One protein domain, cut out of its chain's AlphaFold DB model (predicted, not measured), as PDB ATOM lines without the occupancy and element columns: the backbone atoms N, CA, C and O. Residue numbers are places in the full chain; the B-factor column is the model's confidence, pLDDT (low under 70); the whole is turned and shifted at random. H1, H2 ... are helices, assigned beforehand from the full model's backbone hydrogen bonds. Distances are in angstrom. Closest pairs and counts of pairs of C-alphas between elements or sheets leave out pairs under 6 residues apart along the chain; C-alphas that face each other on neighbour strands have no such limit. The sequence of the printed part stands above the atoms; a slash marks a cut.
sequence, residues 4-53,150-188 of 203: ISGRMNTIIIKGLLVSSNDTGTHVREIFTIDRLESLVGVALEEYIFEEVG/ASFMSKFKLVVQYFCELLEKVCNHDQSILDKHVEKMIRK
ATOM      1  N   ILE A   4     -41.212  47.686  -1.270       76.81
ATOM      2  CA  ILE A   4     -41.629  46.748  -0.222       76.81
ATOM      3  C   ILE A   4     -41.741  47.450   1.140       76.81
ATOM      4  O   ILE A   4     -42.757  47.359   1.827       76.81
ATOM      5  N   SER A   5     -40.728  48.244   1.498       72.44
ATOM      6  CA  SER A   5     -40.731  49.052   2.725       72.44
ATOM      7  C   SER A   5     -41.838  50.115   2.703       72.44
ATOM      8  O   SER A   5     -42.443  50.411   3.733       72.44
ATOM      9  N   GLY A   6     -42.153  50.672   1.530       78.12
ATOM     10  CA  GLY A   6     -43.271  51.598   1.351       78.12
ATOM     11  C   GLY A   6     -44.628  50.957   1.656       78.12
ATOM     12  O   GLY A   6     -45.436  51.549   2.379       78.12
ATOM     13  N   ARG A   7     -44.869  49.737   1.158       80.44
ATOM     14  CA  ARG A   7     -46.112  48.991   1.414       80.44
ATOM     15  C   ARG A   7     -46.235  48.563   2.877       80.44
ATOM     16  O   ARG A   7     -47.275  48.830   3.474       80.44
ATOM     17  N   MET A   8     -45.175  48.027   3.486       79.94
ATOM     18  CA  MET A   8     -45.174  47.671   4.916       79.94
ATOM     19  C   MET A   8     -45.492  48.871   5.815       79.94
ATOM     20  O   MET A   8     -46.387  48.801   6.654       79.94
ATOM     21  N   ASN A   9     -44.819  50.006   5.592       76.69
ATOM     22  CA  ASN A   9     -45.093  51.237   6.335       76.69
ATOM     23  C   ASN A   9     -46.541  51.696   6.148       76.69
ATOM     24  O   ASN A   9     -47.157  52.185   7.087       76.69
ATOM     25  N   THR A  10     -47.096  51.532   4.947       80.88
ATOM     26  CA  THR A  10     -48.490  51.887   4.674       80.88
ATOM     27  C   THR A  10     -49.456  51.031   5.488       80.88
ATOM     28  O   THR A  10     -50.400  51.587   6.041       80.88
ATOM     29  N   ILE A  11     -49.221  49.719   5.583       83.88
ATOM     30  CA  ILE A  11     -50.048  48.796   6.377       83.88
ATOM     31  C   ILE A  11     -50.002  49.196   7.853       83.88
ATOM     32  O   ILE A  11     -51.042  49.468   8.445       83.88
ATOM     33  N   ILE A  12     -48.797  49.338   8.408       81.38
ATOM     34  CA  ILE A  12     -48.597  49.687   9.819       81.38
ATOM     35  C   ILE A  12     -49.232  51.046  10.134       81.38
ATOM     36  O   ILE A  12     -50.053  51.151  11.040       81.38
ATOM     37  N   ILE A  13     -48.909  52.089   9.362       78.69
ATOM     38  CA  ILE A  13     -49.413  53.446   9.616       78.69
ATOM     39  C   ILE A  13     -50.936  53.489   9.487       78.69
ATOM     40  O   ILE A  13     -51.594  54.074  10.343       78.69
ATOM     41  N   LYS A  14     -51.521  52.877   8.450       80.56
ATOM     42  CA  LYS A  14     -52.979  52.883   8.279       80.56
ATOM     43  C   LYS A  14     -53.687  52.078   9.364       80.56
ATOM     44  O   LYS A  14     -54.680  52.570   9.885       80.56
ATOM     45  N   GLY A  15     -53.186  50.898   9.730       81.94
ATOM     46  CA  GLY A  15     -53.783  50.087  10.793       81.94
ATOM     47  C   GLY A  15     -53.729  50.786  12.155       81.94
ATOM     48  O   GLY A  15     -54.728  50.813  12.877       81.94
ATOM     49  N   LEU A  16     -52.616  51.460  12.465       80.81
ATOM     50  CA  LEU A  16     -52.494  52.295  13.663       80.81
ATOM     51  C   LEU A  16     -53.423  53.515  13.622       80.81
ATOM     52  O   LEU A  16     -54.058  53.819  14.628       80.81
ATOM     53  N   LEU A  17     -53.549  54.190  12.475       79.12
ATOM     54  CA  LEU A  17     -54.465  55.324  12.313       79.12
ATOM     55  C   LEU A  17     -55.926  54.906  12.501       79.12
ATOM     56  O   LEU A  17     -56.666  55.589  13.204       79.12
ATOM     57  N   VAL A  18     -56.329  53.778  11.912       80.38
ATOM     58  CA  VAL A  18     -57.682  53.225  12.073       80.38
ATOM     59  C   VAL A  18     -57.932  52.850  13.527       80.38
ATOM     60  O   VAL A  18     -58.980  53.204  14.057       80.38
ATOM     61  N   SER A  19     -56.958  52.215  14.191       78.81
ATOM     62  CA  SER A  19     -57.046  51.929  15.627       78.81
ATOM     63  C   SER A  19     -57.234  53.222  16.426       78.81
ATOM     64  O   SER A  19     -58.145  53.302  17.235       78.81
ATOM     65  N   SER A  20     -56.441  54.262  16.133       77.62
ATOM     66  CA  SER A  20     -56.448  55.547  16.851       77.62
ATOM     67  C   SER A  20     -57.714  56.387  16.686       77.62
ATOM     68  O   SER A  20     -57.962  57.268  17.501       77.62
ATOM     69  N   ASN A  21     -58.495  56.137  15.633       73.44
ATOM     70  CA  ASN A  21     -59.715  56.886  15.337       73.44
ATOM     71  C   ASN A  21     -60.959  56.277  16.006       73.44
ATOM     72  O   ASN A  21     -62.083  56.651  15.670       73.44
ATOM     73  N   ASP A  22     -60.772  55.313  16.907       70.81
ATOM     74  CA  ASP A  22     -61.873  54.729  17.656       70.81
ATOM     75  C   ASP A  22     -62.331  55.601  18.831       70.81
ATOM     76  O   ASP A  22     -61.592  56.436  19.345       70.81
ATOM     77  N   THR A  23     -63.561  55.373  19.285       63.16
ATOM     78  CA  THR A  23     -64.236  56.142  20.336       63.16
ATOM     79  C   THR A  23     -63.759  55.830  21.759       63.16
ATOM     80  O   THR A  23     -64.326  56.358  22.714       63.16
ATOM     81  N   GLY A  24     -62.757  54.961  21.926       62.03
ATOM     82  CA  GLY A  24     -62.173  54.650  23.232       62.03
ATOM     83  C   GLY A  24     -61.532  55.889  23.860       62.03
ATOM     84  O   GLY A  24     -60.869  56.669  23.183       62.03
ATOM     85  N   THR A  25     -61.719  56.095  25.163       63.88
ATOM     86  CA  THR A  25     -61.171  57.272  25.862       63.88
ATOM     87  C   THR A  25     -59.738  57.059  26.340       63.88
ATOM     88  O   THR A  25     -59.031  58.026  26.629       63.88
ATOM     89  N   HIS A  26     -59.279  55.805  26.405       68.75
ATOM     90  CA  HIS A  26     -57.937  55.456  26.855       68.75
ATOM     91  C   HIS A  26     -57.129  54.718  25.785       68.75
ATOM     92  O   HIS A  26     -57.596  53.779  25.153       68.75
ATOM     93  N   VAL A  27     -55.847  55.076  25.657       64.94
ATOM     94  CA  VAL A  27     -54.889  54.473  24.706       64.94
ATOM     95  C   VAL A  27     -54.869  52.937  24.774       64.94
ATOM     96  O   VAL A  27     -54.747  52.276  23.747       64.94
ATOM     97  N   ARG A  28     -55.038  52.357  25.968       67.19
ATOM     98  CA  ARG A  28     -55.058  50.897  26.178       67.19
ATOM     99  C   ARG A  28     -56.308  50.205  25.622       67.19
ATOM    100  O   ARG A  28     -56.255  49.017  25.344       67.19
ATOM    101  N   GLU A  29     -57.403  50.939  25.465       67.56
ATOM    102  CA  GLU A  29     -58.664  50.458  24.881       67.56
ATOM    103  C   GLU A  29     -58.661  50.632  23.355       67.56
ATOM    104  O   GLU A  29     -59.272  49.858  22.626       67.56
ATOM    105  N   ILE A  30     -57.925  51.633  22.869       72.94
ATOM    106  CA  ILE A  30     -57.761  51.955  21.447       72.94
ATOM    107  C   ILE A  30     -56.808  50.957  20.761       72.94
ATOM    108  O   ILE A  30     -57.091  50.493  19.655       72.94
ATOM    109  N   PHE A  31     -55.701  50.600  21.422       79.75
ATOM    110  CA  PHE A  31     -54.643  49.724  20.899       79.75
ATOM    111  C   PHE A  31     -54.584  48.374  21.627       79.75
ATOM    112  O   PHE A  31     -53.540  47.983  22.152       79.75
ATOM    113  N   THR A  32     -55.707  47.658  21.691       80.12
ATOM    114  CA  THR A  32     -55.704  46.283  22.209       80.12
ATOM    115  C   THR A  32     -54.902  45.354  21.293       80.12
ATOM    116  O   THR A  32     -54.795  45.596  20.088       80.12
ATOM    117  N   ILE A  33     -54.341  44.283  21.868       73.62
ATOM    118  CA  ILE A  33     -53.553  43.283  21.127       73.62
ATOM    119  C   ILE A  33     -54.388  42.698  19.987       73.62
ATOM    120  O   ILE A  33     -53.979  42.819  18.837       73.62
ATOM    121  N   ASP A  34     -55.592  42.199  20.285       76.94
ATOM    122  CA  ASP A  34     -56.496  41.593  19.294       76.94
ATOM    123  C   ASP A  34     -56.788  42.531  18.117       76.94
ATOM    124  O   ASP A  34     -56.893  42.129  16.956       76.94
ATOM    125  N   ARG A  35     -56.902  43.831  18.399       79.00
ATOM    126  CA  ARG A  35     -57.208  44.819  17.373       79.00
ATOM    127  C   ARG A  35     -56.002  45.133  16.505       79.00
ATOM    128  O   ARG A  35     -56.138  45.177  15.282       79.00
ATOM    129  N   LEU A  36     -54.839  45.345  17.116       81.19
ATOM    130  CA  LEU A  36     -53.586  45.513  16.384       81.19
ATOM    131  C   LEU A  36     -53.286  44.280  15.530       81.19
ATOM    132  O   LEU A  36     -52.878  44.417  14.379       81.19
ATOM    133  N   GLU A  37     -53.556  43.092  16.054       79.38
ATOM    134  CA  GLU A  37     -53.450  41.842  15.317       79.38
ATOM    135  C   GLU A  37     -54.398  41.831  14.112       79.38
ATOM    136  O   GLU A  37     -53.944  41.632  12.988       79.38
ATOM    137  N   SER A  38     -55.673  42.184  14.294       84.00
ATOM    138  CA  SER A  38     -56.645  42.220  13.191       84.00
ATOM    139  C   SER A  38     -56.343  43.268  12.104       84.00
ATOM    140  O   SER A  38     -56.572  43.015  10.924       84.00
ATOM    141  N   LEU A  39     -55.832  44.450  12.473       81.94
ATOM    142  CA  LEU A  39     -55.655  45.582  11.549       81.94
ATOM    143  C   LEU A  39     -54.248  45.681  10.958       81.94
ATOM    144  O   LEU A  39     -54.073  46.253   9.880       81.94
ATOM    145  N   VAL A  40     -53.241  45.190  11.678       84.00
ATOM    146  CA  VAL A  40     -51.831  45.259  11.280       84.00
ATOM    147  C   VAL A  40     -51.267  43.860  11.075       84.00
ATOM    148  O   VAL A  40     -50.656  43.625  10.036       84.00
ATOM    149  N   GLY A  41     -51.482  42.946  12.024       79.69
ATOM    150  CA  GLY A  41     -50.966  41.573  11.971       79.69
ATOM    151  C   GLY A  41     -51.427  40.824  10.722       79.69
ATOM    152  O   GLY A  41     -50.602  40.501   9.871       79.69
ATOM    153  N   VAL A  42     -52.743  40.659  10.562       83.12
ATOM    154  CA  VAL A  42     -53.357  39.960   9.417       83.12
ATOM    155  C   VAL A  42     -52.938  40.593   8.087       83.12
ATOM    156  O   VAL A  42     -52.509  39.902   7.169       83.12
ATOM    157  N   ALA A  43     -52.977  41.924   7.984       84.12
ATOM    158  CA  ALA A  43     -52.616  42.621   6.750       84.12
ATOM    159  C   ALA A  43     -51.121  42.486   6.391       84.12
ATOM    160  O   ALA A  43     -50.762  42.445   5.211       84.12
ATOM    161  N   LEU A  44     -50.229  42.437   7.388       84.19
ATOM    162  CA  LEU A  44     -48.807  42.168   7.163       84.19
ATOM    163  C   LEU A  44     -48.574  40.716   6.756       84.19
ATOM    164  O   LEU A  44     -47.766  40.477   5.863       84.19
ATOM    165  N   GLU A  45     -49.273  39.773   7.380       82.62
ATOM    166  CA  GLU A  45     -49.214  38.355   7.037       82.62
ATOM    167  C   GLU A  45     -49.643  38.127   5.581       82.62
ATOM    168  O   GLU A  45     -48.859  37.609   4.782       82.62
ATOM    169  N   GLU A  46     -50.818  38.630   5.194       85.75
ATOM    170  CA  GLU A  46     -51.309  38.589   3.813       85.75
ATOM    171  C   GLU A  46     -50.298  39.192   2.835       85.75
ATOM    172  O   GLU A  46     -50.038  38.628   1.773       85.75
ATOM    173  N   TYR A  47     -49.677  40.320   3.191       86.06
ATOM    174  CA  TYR A  47     -48.679  40.953   2.338       86.06
ATOM    175  C   TYR A  47     -47.387  40.135   2.216       86.06
ATOM    176  O   TYR A  47     -46.821  40.038   1.124       86.06
ATOM    177  N   ILE A  48     -46.899  39.552   3.313       84.12
ATOM    178  CA  ILE A  48     -45.697  38.710   3.324       84.12
ATOM    179  C   ILE A  48     -45.905  37.488   2.426       84.12
ATOM    180  O   ILE A  48     -45.018  37.163   1.634       84.12
ATOM    181  N   PHE A  49     -47.084  36.871   2.500       84.12
ATOM    182  CA  PHE A  49     -47.442  35.694   1.713       84.12
ATOM    183  C   PHE A  49     -48.112  36.007   0.363       84.12
ATOM    184  O   PHE A  49     -48.476  35.089  -0.371       84.12
ATOM    185  N   GLU A  50     -48.252  37.278  -0.015       83.06
ATOM    186  CA  GLU A  50     -48.701  37.675  -1.352       83.06
ATOM    187  C   GLU A  50     -47.724  37.106  -2.397       83.06
ATOM    188  O   GLU A  50     -46.507  37.277  -2.264       83.06
ATOM    189  N   GLU A  51     -48.271  36.436  -3.421       76.75
ATOM    190  CA  GLU A  51     -47.556  35.671  -4.468       76.75
ATOM    191  C   GLU A  51     -46.912  34.356  -3.998       76.75
ATOM    192  O   GLU A  51     -46.200  33.695  -4.759       76.75
ATOM    193  N   VAL A  52     -47.187  33.931  -2.766       78.19
ATOM    194  CA  VAL A  52     -46.740  32.645  -2.237       78.19
ATOM    195  C   VAL A  52     -47.862  31.618  -2.394       78.19
ATOM    196  O   VAL A  52     -48.989  31.834  -1.958       78.19
ATOM    197  N   GLY A  53     -47.564  30.489  -3.043       74.62
ATOM    198  CA  GLY A  53     -48.543  29.417  -3.239       74.62
ATOM    199  C   GLY A  53     -49.037  28.810  -1.913       74.62
ATOM    200  O   GLY A  53     -48.300  28.825  -0.921       74.62
ATOM    201  N   ALA A 150     -38.210  34.635  -4.169       83.56
ATOM    202  CA  ALA A 150     -37.340  35.781  -3.887       83.56
ATOM    203  C   ALA A 150     -38.119  36.996  -3.342       83.56
ATOM    204  O   ALA A 150     -37.587  37.767  -2.534       83.56
ATOM    205  N   SER A 151     -39.388  37.148  -3.742       82.00
ATOM    206  CA  SER A 151     -40.305  38.168  -3.227       82.00
ATOM    207  C   SER A 151     -40.588  37.968  -1.735       82.00
ATOM    208  O   SER A 151     -40.429  38.915  -0.962       82.00
ATOM    209  N   PHE A 152     -40.897  36.740  -1.307       83.62
ATOM    210  CA  PHE A 152     -41.072  36.381   0.104       83.62
ATOM    211  C   PHE A 152     -39.799  36.661   0.908       83.62
ATOM    212  O   PHE A 152     -39.841  37.383   1.902       83.62
ATOM    213  N   MET A 153     -38.645  36.172   0.439       83.38
ATOM    214  CA  MET A 153     -37.363  36.368   1.129       83.38
ATOM    215  C   MET A 153     -37.005  37.850   1.282       83.38
ATOM    216  O   MET A 153     -36.492  38.263   2.322       83.38
ATOM    217  N   SER A 154     -37.308  38.672   0.275       84.00
ATOM    218  CA  SER A 154     -37.071  40.117   0.332       84.00
ATOM    219  C   SER A 154     -37.981  40.812   1.347       84.00
ATOM    220  O   SER A 154     -37.502  41.649   2.115       84.00
ATOM    221  N   LYS A 155     -39.272  40.451   1.387       83.75
ATOM    222  CA  LYS A 155     -40.234  40.959   2.380       83.75
ATOM    223  C   LYS A 155     -39.813  40.554   3.797       83.75
ATOM    224  O   LYS A 155     -39.673  41.416   4.662       83.75
ATOM    225  N   PHE A 156     -39.509  39.274   4.008       81.88
ATOM    226  CA  PHE A 156     -39.079  38.733   5.298       81.88
ATOM    227  C   PHE A 156     -37.779  39.376   5.800       81.88
ATOM    228  O   PHE A 156     -37.703  39.823   6.943       81.88
ATOM    229  N   LYS A 157     -36.770  39.515   4.927       84.50
ATOM    230  CA  LYS A 157     -35.509  40.194   5.257       84.50
ATOM    231  C   LYS A 157     -35.746  41.608   5.786       84.50
ATOM    232  O   LYS A 157     -35.113  41.998   6.761       84.50
ATOM    233  N   LEU A 158     -36.647  42.368   5.165       81.75
ATOM    234  CA  LEU A 158     -36.950  43.734   5.595       81.75
ATOM    235  C   LEU A 158     -37.647  43.779   6.956       81.75
ATOM    236  O   LEU A 158     -37.328  44.658   7.752       81.75
ATOM    237  N   VAL A 159     -38.549  42.834   7.241       79.69
ATOM    238  CA  VAL A 159     -39.174  42.694   8.569       79.69
ATOM    239  C   VAL A 159     -38.103  42.472   9.636       79.69
ATOM    240  O   VAL A 159     -38.057  43.209  10.619       79.69
ATOM    241  N   VAL A 160     -37.205  41.507   9.415       80.25
ATOM    242  CA  VAL A 160     -36.125  41.186  10.361       80.25
ATOM    243  C   VAL A 160     -35.177  42.372  10.538       80.25
ATOM    244  O   VAL A 160     -34.846  42.723  11.665       80.25
ATOM    245  N   GLN A 161     -34.778  43.033   9.445       81.50
ATOM    246  CA  GLN A 161     -33.935  44.231   9.506       81.50
ATOM    247  C   GLN A 161     -34.585  45.339  10.336       81.50
ATOM    248  O   GLN A 161     -33.942  45.890  11.223       81.50
ATOM    249  N   TYR A 162     -35.865  45.625  10.094       78.75
ATOM    250  CA  TYR A 162     -36.596  46.634  10.853       78.75
ATOM    251  C   TYR A 162     -36.681  46.283  12.342       78.75
ATOM    252  O   TYR A 162     -36.445  47.139  13.192       78.75
ATOM    253  N   PHE A 163     -36.959  45.020  12.671       74.81
ATOM    254  CA  PHE A 163     -36.988  44.560  14.056       74.81
ATOM    255  C   PHE A 163     -35.623  44.715  14.743       74.81
ATOM    256  O   PHE A 163     -35.556  45.248  15.848       74.81
ATOM    257  N   CYS A 164     -34.528  44.344  14.073       74.88
ATOM    258  CA  CYS A 164     -33.172  44.548  14.584       74.88
ATOM    259  C   CYS A 164     -32.850  46.037  14.809       74.88
ATOM    260  O   CYS A 164     -32.310  46.382  15.856       74.88
ATOM    261  N   GLU A 165     -33.226  46.926  13.883       77.69
ATOM    262  CA  GLU A 165     -33.050  48.379  14.043       77.69
ATOM    263  C   GLU A 165     -33.858  48.945  15.222       77.69
ATOM    264  O   GLU A 165     -33.446  49.918  15.857       77.69
ATOM    265  N   LEU A 166     -35.041  48.388  15.497       68.94
ATOM    266  CA  LEU A 166     -35.835  48.762  16.667       68.94
ATOM    267  C   LEU A 166     -35.188  48.261  17.957       68.94
ATOM    268  O   LEU A 166     -35.056  49.037  18.902       68.94
ATOM    269  N   LEU A 167     -34.754  46.999  17.988       70.44
ATOM    270  CA  LEU A 167     -34.060  46.422  19.136       70.44
ATOM    271  C   LEU A 167     -32.791  47.203  19.474       70.44
ATOM    272  O   LEU A 167     -32.596  47.544  20.632       70.44
ATOM    273  N   GLU A 168     -31.975  47.562  18.480       74.62
ATOM    274  CA  GLU A 168     -30.778  48.388  18.679       74.62
ATOM    275  C   GLU A 168     -31.111  49.712  19.388       74.62
ATOM    276  O   GLU A 168     -30.429  50.116  20.332       74.62
ATOM    277  N   LYS A 169     -32.202  50.373  18.986       67.56
ATOM    278  CA  LYS A 169     -32.647  51.633  19.600       67.56
ATOM    279  C   LYS A 169     -33.155  51.440  21.028       67.56
ATOM    280  O   LYS A 169     -32.875  52.281  21.873       67.56
ATOM    281  N   VAL A 170     -33.890  50.358  21.297       67.12
ATOM    282  CA  VAL A 170     -34.423  50.043  22.637       67.12
ATOM    283  C   VAL A 170     -33.298  49.643  23.595       67.12
ATOM    284  O   VAL A 170     -33.265  50.096  24.738       67.12
ATOM    285  N   CYS A 171     -32.360  48.817  23.133       69.06
ATOM    286  CA  CYS A 171     -31.261  48.294  23.940       69.06
ATOM    287  C   CYS A 171     -30.169  49.333  24.233       69.06
ATOM    288  O   CYS A 171     -29.434  49.164  25.201       69.06
ATOM    289  N   ASN A 172     -30.083  50.431  23.474       70.69
ATOM    290  CA  ASN A 172     -29.118  51.507  23.729       70.69
ATOM    291  C   ASN A 172     -29.432  52.382  24.965       70.69
ATOM    292  O   ASN A 172     -28.786  53.409  25.150       70.69
ATOM    293  N   HIS A 173     -30.381  51.986  25.829       56.56
ATOM    294  CA  HIS A 173     -30.755  52.607  27.117       56.56
ATOM    295  C   HIS A 173     -31.136  54.100  27.106       56.56
ATOM    296  O   HIS A 173     -31.618  54.611  28.117       56.56
ATOM    297  N   ASP A 174     -31.004  54.800  25.986       62.38
ATOM    298  CA  ASP A 174     -31.431  56.181  25.831       62.38
ATOM    299  C   ASP A 174     -32.848  56.210  25.243       62.38
ATOM    300  O   ASP A 174     -33.045  56.236  24.024       62.38
ATOM    301  N   GLN A 175     -33.855  56.211  26.128       58.41
ATOM    302  CA  GLN A 175     -35.268  56.361  25.750       58.41
ATOM    303  C   GLN A 175     -35.495  57.587  24.845       58.41
ATOM    304  O   GLN A 175     -36.362  57.548  23.973       58.41
ATOM    305  N   SER A 176     -34.644  58.622  24.936       64.44
ATOM    306  CA  SER A 176     -34.737  59.807  24.080       64.44
ATOM    307  C   SER A 176     -34.454  59.514  22.604       64.44
ATOM    308  O   SER A 176     -34.936  60.246  21.740       64.44
ATOM    309  N   ILE A 177     -33.692  58.463  22.276       64.75
ATOM    310  CA  ILE A 177     -33.441  58.049  20.886       64.75
ATOM    311  C   ILE A 177     -34.706  57.447  20.286       64.75
ATOM    312  O   ILE A 177     -35.059  57.777  19.149       64.75
ATOM    313  N   LEU A 178     -35.401  56.595  21.045       60.69
ATOM    314  CA  LEU A 178     -36.676  56.026  20.625       60.69
ATOM    315  C   LEU A 178     -37.723  57.132  20.468       60.69
ATOM    316  O   LEU A 178     -38.344  57.214  19.410       60.69
ATOM    317  N   ASP A 179     -37.827  58.041  21.439       64.25
ATOM    318  CA  ASP A 179     -38.755  59.173  21.393       64.25
ATOM    319  C   ASP A 179     -38.474  60.090  20.197       64.25
ATOM    320  O   ASP A 179     -39.370  60.356  19.399       64.25
ATOM    321  N   LYS A 180     -37.215  60.494  19.966       68.12
ATOM    322  CA  LYS A 180     -36.825  61.295  18.786       68.12
ATOM    323  C   LYS A 180     -37.107  60.566  17.475       68.12
ATOM    324  O   LYS A 180     -37.439  61.200  16.470       68.12
ATOM    325  N   HIS A 181     -36.947  59.244  17.444       63.56
ATOM    326  CA  HIS A 181     -37.238  58.445  16.260       63.56
ATOM    327  C   HIS A 181     -38.744  58.370  15.988       63.56
ATOM    328  O   HIS A 181     -39.162  58.583  14.848       63.56
ATOM    329  N   VAL A 182     -39.553  58.140  17.024       62.44
ATOM    330  CA  VAL A 182     -41.019  58.177  16.967       62.44
ATOM    331  C   VAL A 182     -41.498  59.565  16.544       62.44
ATOM    332  O   VAL A 182     -42.255  59.680  15.584       62.44
ATOM    333  N   GLU A 183     -40.973  60.635  17.141       65.06
ATOM    334  CA  GLU A 183     -41.260  62.013  16.735       65.06
ATOM    335  C   GLU A 183     -40.895  62.269  15.270       65.06
ATOM    336  O   GLU A 183     -41.659  62.901  14.543       65.06
ATOM    337  N   LYS A 184     -39.756  61.758  14.792       66.88
ATOM    338  CA  LYS A 184     -39.351  61.877  13.384       66.88
ATOM    339  C   LYS A 184     -40.273  61.097  12.443       66.88
ATOM    340  O   LYS A 184     -40.498  61.547  11.318       66.88
ATOM    341  N   MET A 185     -40.809  59.953  12.876       53.84
ATOM    342  CA  MET A 185     -41.820  59.204  12.121       53.84
ATOM    343  C   MET A 185     -43.147  59.967  12.057       53.84
ATOM    344  O   MET A 185     -43.704  60.101  10.969       53.84
ATOM    345  N   ILE A 186     -43.599  60.531  13.180       56.38
ATOM    346  CA  ILE A 186     -44.827  61.336  13.267       56.38
ATOM    347  C   ILE A 186     -44.696  62.634  12.453       56.38
ATOM    348  O   ILE A 186     -45.644  63.057  11.796       56.38
ATOM    349  N   ARG A 187     -43.512  63.259  12.446       56.50
ATOM    350  CA  ARG A 187     -43.251  64.537  11.762       56.50
ATOM    351  C   ARG A 187     -43.004  64.428  10.258       56.50
ATOM    352  O   ARG A 187     -42.792  65.471   9.642       56.50
ATOM    353  N   LYS A 188     -43.022  63.241   9.627       42.94
ATOM    354  CA  LYS A 188     -42.971  63.182   8.152       42.94
ATOM    355  C   LYS A 188     -44.195  63.930   7.597       42.94
ATOM    356  O   LYS A 188     -45.315  63.460   7.793       42.94
TER     357      LYS A 188
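AT A GLANCE: This is residues 4 to 53 and 150 to 188 of the 203 residues of the protein "E3 ubiquitin-protein ligase" of Thelohanellus kitauei (UniProt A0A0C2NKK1). Two helices, H1 and H3, run side by side in opposite ways as one arm of an open V, and the long H4 is the other arm, starting near the end of H3 and the beginning of H1. At the far end of H4, H5 folds back at a corner, and short H2 sits in the turn between H1 and H3. The printed part has 89 residues with five named helices, H1 to H5 in order, and no named strand: all helix. It is only just loose, close to compact, with a radius of gyration of the C-alphas of 14.8 A and spans of 42 by 34 by 23 A.

IN THESE COORDINATES: Find C-alpha 4 at (-41.629, 46.748, -0.222); from there H1 runs 24.3 A to residue 20. H2 is residues 27 to 30. H3, residues 33 to 48, 20.0 A, has a kink of 35 degrees near residue 40. H4 runs 31.1 A from residue 150 to 171, and H5, residues 175 to 186, ends at (-44.827, 61.336, 13.267).

HOW THE PARTS SIT: Look at Gly 15 and Leu 39, the closest C-alphas of H1 and H3, 4.9 A apart: these helices touch at a shallow tilt of 20 degrees. H3 and H4 only just touch, with 3 pairs of C-alphas within 8 A, closest Ile 48 and Lys 155 at 6.0 A. H4 and H5 touch only at the corner, C-alphas 169 and 178 being 6.0 A apart. H1 and H5 are apart. Every O i to N i+4 pair is within hydrogen-bond range in H1, H4 and H5, and 10 of 12 in H3; H2 is too short for one.

THE WHOLE: Residues 54 to 149 are not printed; C-alphas 53 and 150 are 12.9 A apart across the cut. Residues 171 to 176 stand free. Look for pLDDT under 70 at residues 23 to 29, 166, 169 to 171 and 173 to 188.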